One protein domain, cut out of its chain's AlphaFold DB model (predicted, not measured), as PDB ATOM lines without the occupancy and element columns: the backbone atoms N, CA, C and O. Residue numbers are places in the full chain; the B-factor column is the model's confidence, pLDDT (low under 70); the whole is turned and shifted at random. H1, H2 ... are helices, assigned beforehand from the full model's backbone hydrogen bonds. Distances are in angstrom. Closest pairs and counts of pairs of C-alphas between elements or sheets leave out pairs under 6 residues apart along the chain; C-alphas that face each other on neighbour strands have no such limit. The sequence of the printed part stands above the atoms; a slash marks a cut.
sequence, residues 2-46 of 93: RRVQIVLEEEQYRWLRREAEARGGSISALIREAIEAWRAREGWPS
ATOM      1  N   ARG A   2      35.349   9.093  23.027       85.38
ATOM      2  CA  ARG A   2      34.432   9.324  24.156       85.38
ATOM      3  C   ARG A   2      33.054   9.683  23.606       85.38
ATOM      4  O   ARG A   2      32.976  10.363  22.586       85.38
ATOM      5  N   ARG A   3      31.986   9.207  24.250       86.88
ATOM      6  CA  ARG A   3      30.607   9.550  23.879       86.88
ATOM      7  C   ARG A   3      30.241  10.880  24.528       86.88
ATOM      8  O   ARG A   3      30.388  11.023  25.736       86.88
ATOM      9  N   VAL A   4      29.756  11.815  23.722       89.31
ATOM     10  CA  VAL A   4      29.225  13.103  24.172       89.31
ATOM     11  C   VAL A   4      27.789  13.209  23.667       89.31
ATOM     12  O   VAL A   4      27.503  12.811  22.538       89.31
ATOM     13  N   GLN A   5      26.886  13.690  24.519       92.25
ATOM     14  CA  GLN A   5      25.526  14.063  24.140       92.25
ATOM     15  C   GLN A   5      25.455  15.586  24.117       92.25
ATOM     16  O   GLN A   5      25.838  16.236  25.085       92.25
ATOM     17  N   ILE A   6      25.001  16.135  22.998       89.62
ATOM     18  CA  ILE A   6      24.821  17.569  22.781       89.62
ATOM     19  C   ILE A   6      23.383  17.798  22.344       89.62
ATOM     20  O   ILE A   6      22.848  17.032  21.540       89.62
ATOM     21  N   VAL A   7      22.768  18.833  22.899       94.88
ATOM     22  CA  VAL A   7      21.454  19.308  22.473       94.88
ATOM     23  C   VAL A   7      21.689  20.378  21.417       94.88
ATOM     24  O   VAL A   7      22.534  21.251  21.601       94.88
ATOM     25  N   LEU A   8      20.975  20.265  20.303       94.12
ATOM     26  CA  LEU A   8      21.006  21.218  19.204       94.12
ATOM     27  C   LEU A   8      19.595  21.738  18.995       94.12
ATOM     28  O   LEU A   8      18.632  20.982  19.135       94.12
ATOM     29  N   GLU A   9      19.493  22.999  18.605       97.94
ATOM     30  CA  GLU A   9      18.226  23.538  18.137       97.94
ATOM     31  C   GLU A   9      17.791  22.807  16.859       97.94
ATOM     32  O   GLU A   9      18.618  22.385  16.041       97.94
ATOM     33  N   GLU A  10      16.480  22.683  16.657       97.19
ATOM     34  CA  GLU A  10      15.906  21.978  15.502       97.19
ATOM     35  C   GLU A  10      16.427  22.548  14.170       97.19
ATOM     36  O   GLU A  10      16.736  21.806  13.235       97.19
ATOM     37  N   GLU A  11      16.590  23.872  14.088       97.31
ATOM     38  CA  GLU A  11      17.154  24.544  12.915       97.31
ATOM     39  C   GLU A  11      18.604  24.116  12.645       97.31
ATOM     40  O   GLU A  11      18.959  23.791  11.506       97.31
ATOM     41  N   GLN A  12      19.431  24.047  13.691       96.19
ATOM     42  CA  GLN A  12      20.833  23.638  13.596       96.19
ATOM     43  C   GLN A  12      20.943  22.180  13.149       96.19
ATOM     44  O   GLN A  12      21.747  21.856  12.274       96.19
ATOM     45  N   TYR A  13      20.100  21.305  13.702       96.19
ATOM     46  CA  TYR A  13      20.046  19.901  13.308       96.19
ATOM     47  C   TYR A  13      19.662  19.738  11.831       96.19
ATOM     48  O   TYR A  13      20.338  19.018  11.092       96.19
ATOM     49  N   ARG A  14      18.621  20.442  11.366       97.19
ATOM     50  CA  ARG A  14      18.202  20.411   9.953       97.19
ATOM     51  C   ARG A  14      19.276  20.940   9.018       97.19
ATOM     52  O   ARG A  14      19.468  20.390   7.934       97.19
ATOM     53  N   TRP A  15      19.965  22.007   9.411       97.25
ATOM     54  CA  TRP A  15      21.080  22.538   8.638       97.25
ATOM     55  C   TRP A  15      22.223  21.518   8.534       97.25
ATOM     56  O   TRP A  15      22.607  21.164   7.420       97.25
ATOM     57  N   LEU A  16      22.678  20.956   9.661       95.81
ATOM     58  CA  LEU A  16      23.736  19.937   9.694       95.81
ATOM     59  C   LEU A  16      23.380  18.696   8.875       95.81
ATOM     60  O   LEU A  16      24.238  18.130   8.202       95.81
ATOM     61  N   ARG A  17      22.117  18.266   8.933       96.00
ATOM     62  CA  ARG A  17      21.629  17.117   8.174       96.00
ATOM     63  C   ARG A  17      21.724  17.353   6.669       96.00
ATOM     64  O   ARG A  17      22.283  16.511   5.976       96.00
ATOM     65  N   ARG A  18      21.235  18.500   6.183       97.56
ATOM     66  CA  ARG A  18      21.324  18.864   4.758       97.56
ATOM     67  C   ARG A  18      22.772  18.929   4.286       97.56
ATOM     68  O   ARG A  18      23.086  18.424   3.216       97.56
ATOM     69  N   GLU A  19      23.650  19.510   5.097       97.12
ATOM     70  CA  GLU A  19      25.067  19.624   4.759       97.12
ATOM     71  C   GLU A  19      25.757  18.250   4.714       97.12
ATOM     72  O   GLU A  19      26.526  17.960   3.799       97.12
ATOM     73  N   ALA A  20      25.451  17.368   5.672       96.38
ATOM     74  CA  ALA A  20      25.974  16.006   5.683       96.38
ATOM     75  C   ALA A  20      25.480  15.194   4.475       96.38
ATOM     76  O   ALA A  20      26.276  14.493   3.851       96.38
ATOM     77  N   GLU A  21      24.200  15.322   4.113       95.31
ATOM     78  CA  GLU A  21      23.612  14.678   2.931       95.31
ATOM     79  C   GLU A  21      24.270  15.181   1.635       95.31
ATOM     80  O   GLU A  21      24.687  14.368   0.811       95.31
ATOM     81  N   ALA A  22      24.459  16.497   1.487       96.31
ATOM     82  CA  ALA A  22      25.118  17.094   0.321       96.31
ATOM     83  C   ALA A  22      26.571  16.617   0.137       96.31
ATOM     84  O   ALA A  22      27.045  16.492  -0.991       96.31
ATOM     85  N   ARG A  23      27.273  16.322   1.237       93.62
ATOM     86  CA  ARG A  23      28.660  15.826   1.235       93.62
ATOM     87  C   ARG A  23      28.773  14.296   1.228       93.62
ATOM     88  O   ARG A  23      29.888  13.780   1.252       93.62
ATOM     89  N   GLY A  24      27.654  13.565   1.223       94.00
ATOM     90  CA  GLY A  24      27.643  12.098   1.270       94.00
ATOM     91  C   GLY A  24      28.177  11.511   2.585       94.00
ATOM     92  O   GLY A  24      28.808  10.455   2.579       94.00
ATOM     93  N   GLY A  25      27.972  12.203   3.709       93.56
ATOM     94  CA  GLY A  25      28.544  11.867   5.013       93.56
ATOM     95  C   GLY A  25      27.527  11.807   6.156       93.56
ATOM     96  O   GLY A  25      26.316  11.780   5.960       93.56
ATOM     97  N   SER A  26      28.036  11.784   7.392       95.94
ATOM     98  CA  SER A  26      27.210  11.811   8.609       95.94
ATOM     99  C   SER A  26      27.395  13.113   9.382       95.94
ATOM    100  O   SER A  26      28.473  13.706   9.363       95.94
ATOM    101  N   ILE A  27      26.374  13.507  10.149       94.31
ATOM    102  CA  ILE A  27      26.438  14.670  11.048       94.31
ATOM    103  C   ILE A  27      27.632  14.549  12.011       94.31
ATOM    104  O   ILE A  27      28.371  15.506  12.214       94.31
ATOM    105  N   SER A  28      27.892  13.353  12.549       92.62
ATOM    106  CA  SER A  28      29.032  13.099  13.439       92.62
ATOM    107  C   SER A  28      30.394  13.269  12.758       92.62
ATOM    108  O   SER A  28      31.365  13.635  13.423       92.62
ATOM    109  N   ALA A  29      30.498  12.966  11.461       93.19
ATOM    110  CA  ALA A  29      31.714  13.226  10.691       93.19
ATOM    111  C   ALA A  29      31.904  14.734  10.488       93.19
ATOM    112  O   ALA A  29      32.993  15.243  10.736       93.19
ATOM    113  N   LEU A  30      30.824  15.444  10.158       94.44
ATOM    114  CA  LEU A  30      30.838  16.885   9.934       94.44
ATOM    115  C   LEU A  30      31.172  17.680  11.206       94.44
ATOM    116  O   LEU A  30      31.995  18.588  11.173       94.44
ATOM    117  N   ILE A  31      30.610  17.289  12.355       93.25
ATOM    118  CA  ILE A  31      30.956  17.877  13.659       93.25
ATOM    119  C   ILE A  31      32.440  17.658  13.974       93.25
ATOM    120  O   ILE A  31      33.112  18.566  14.455       93.25
ATOM    121  N   ARG A  32      32.975  16.465  13.692       91.94
ATOM    122  CA  ARG A  32      34.392  16.166  13.929       91.94
ATOM    123  C   ARG A  32      35.302  17.009  13.047       91.94
ATOM    124  O   ARG A  32      36.261  17.573  13.556       91.94
ATOM    125  N   GLU A  33      34.986  17.116  11.762       93.31
ATOM    126  CA  GLU A  33      35.719  17.963  10.819       93.31
ATOM    127  C   GLU A  33      35.711  19.428  11.273       93.31
ATOM    128  O   GLU A  33      36.761  20.064  11.307       93.31
ATOM    129  N   ALA A  34      34.556  19.940  11.706       92.00
ATOM    130  CA  ALA A  34      34.437  21.297  12.227       92.00
ATOM    131  C   ALA A  34      35.304  21.524  13.477       92.00
ATOM    132  O   ALA A  34      35.963  22.558  13.581       92.00
ATOM    133  N   ILE A  35      35.347  20.556  14.402       91.88
ATOM    134  CA  ILE A  35      36.202  20.619  15.597       91.88
ATOM    135  C   ILE A  35      37.684  20.641  15.209       91.88
ATOM    136  O   ILE A  35      38.432  21.472  15.724       91.88
ATOM    137  N   GLU A  36      38.117  19.767  14.297       92.06
ATOM    138  CA  GLU A  36      39.516  19.735  13.846       92.06
ATOM    139  C   GLU A  36      39.896  21.020  13.100       92.06
ATOM    140  O   GLU A  36      40.963  21.581  13.337       92.06
ATOM    141  N   ALA A  37      39.003  21.548  12.259       89.69
ATOM    142  CA  ALA A  37      39.211  22.815  11.568       89.69
ATOM    143  C   ALA A  37      39.302  23.997  12.543       89.69
ATOM    144  O   ALA A  37      40.134  24.887  12.363       89.69
ATOM    145  N   TRP A  38      38.471  24.015  13.587       89.25
ATOM    146  CA  TRP A  38      38.524  25.040  14.626       89.25
ATOM    147  C   TRP A  38      39.827  24.959  15.429       89.25
ATOM    148  O   TRP A  38      40.528  25.961  15.565       89.25
ATOM    149  N   ARG A  39      40.225  23.753  15.843       84.56
ATOM    150  CA  ARG A  39      41.496  23.511  16.536       84.56
ATOM    151  C   ARG A  39      42.703  23.904  15.686       84.56
ATOM    152  O   ARG A  39      43.660  24.482  16.194       84.56
ATOM    153  N   ALA A  40      42.656  23.613  14.388       84.31
ATOM    154  CA  ALA A  40      43.703  24.006  13.457       84.31
ATOM    155  C   ALA A  40      43.833  25.530  13.355       84.31
ATOM    156  O   ALA A  40      44.948  26.010  13.204       84.31
ATOM    157  N   ARG A  41      42.736  26.292  13.476       77.81
ATOM    158  CA  ARG A  41      42.758  27.766  13.477       77.81
ATOM    159  C   ARG A  41      43.307  28.350  14.776       77.81
ATOM    160  O   ARG A  41      44.063  29.311  14.711       77.81
ATOM    161  N   GLU A  42      42.977  27.768  15.930       68.44
ATOM    162  CA  GLU A  42      43.568  28.185  17.216       68.44
ATOM    163  C   GLU A  42      45.085  27.942  17.276       68.44
ATOM    164  O   GLU A  42      45.797  28.618  18.013       68.44
ATOM    165  N   GLY A  43      45.593  26.988  16.491       64.75
ATOM    166  CA  GLY A  43      47.015  26.654  16.443       64.75
ATOM    167  C   GLY A  43      47.892  27.632  15.658       64.75
ATOM    168  O   GLY A  43      49.112  27.474  15.682       64.75
ATOM    169  N   TRP A  44      47.321  28.613  14.949       61.72
ATOM    170  CA  TRP A  44      48.124  29.606  14.237       61.72
ATOM    171  C   TRP A  44      48.503  30.708  15.228       61.72
ATOM    172  O   TRP A  44      47.610  31.368  15.763       61.72
ATOM    173  N   PRO A  45      49.806  30.929  15.490       66.06
ATOM    174  CA  PRO A  45      50.233  32.091  16.254       66.06
ATOM    175  C   PRO A  45      49.656  33.352  15.605       66.06
ATOM    176  O   PRO A  45      49.498  33.384  14.378       66.06
ATOM    177  N   SER A  46      49.388  34.402  16.397       72.25
ATOM    178  CA  SER A  46      49.104  35.726  15.818       72.25
ATOM    179  C   SER A  46      50.145  36.022  14.739       72.25
ATOM    180  O   SER A  46      51.307  35.632  14.891       72.25
TER     181      SER A  46
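This is residues 2 to 46 of the 93 residues of the protein "CopG family transcriptional regulator" of Chloroflexi bacterium (UniProt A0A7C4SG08). The long helix H2 stands nearly square to H1, like a lopsided T: its residues 27 to 30 pack on residues 16 to 20 of H1, and residues 32 to 46 stick out as an arm. At the other end of the printed part, residues 2 to 7 are a tail that also sticks out. The printed part has 45 residues with two named helices, H1 then H2, and no named strand; its class is all helix. It is loose, with a radius of gyration of the C-alphas of 12.6 A, and only just elongated, spanning 35 by 24 by 21 A.

H2, residues 27 to 42, is 22.7 A long from C-alpha 27 at (26.438, 14.670, 11.048) to C-alpha 42 at (43.568, 28.185, 17.216). H1, residues 10 to 22, is 18.4 A long and begins with C-alpha 10 at (15.906, 21.978, 15.502).

H2 touches H1 with residues 27 to 30 alone, and H1 touches H2 with residues 16 to 20 alone. Their closest C-alphas, those of Ala 20 and Ile 27, are 5.5 A apart. Their lines are about perpendicular, at 86 degrees. In H1 and H2 every O i to N i+4 pair is within hydrogen-bond range.

The two C-alphas farthest apart, those of Glu 10 and Ser 46, are separated by 35.9 A. The printed part has no cut, and the link from H1 to H2 is tight. Mean pLDDT of the printed part is 90.0; residues 42 to 45 are under 70.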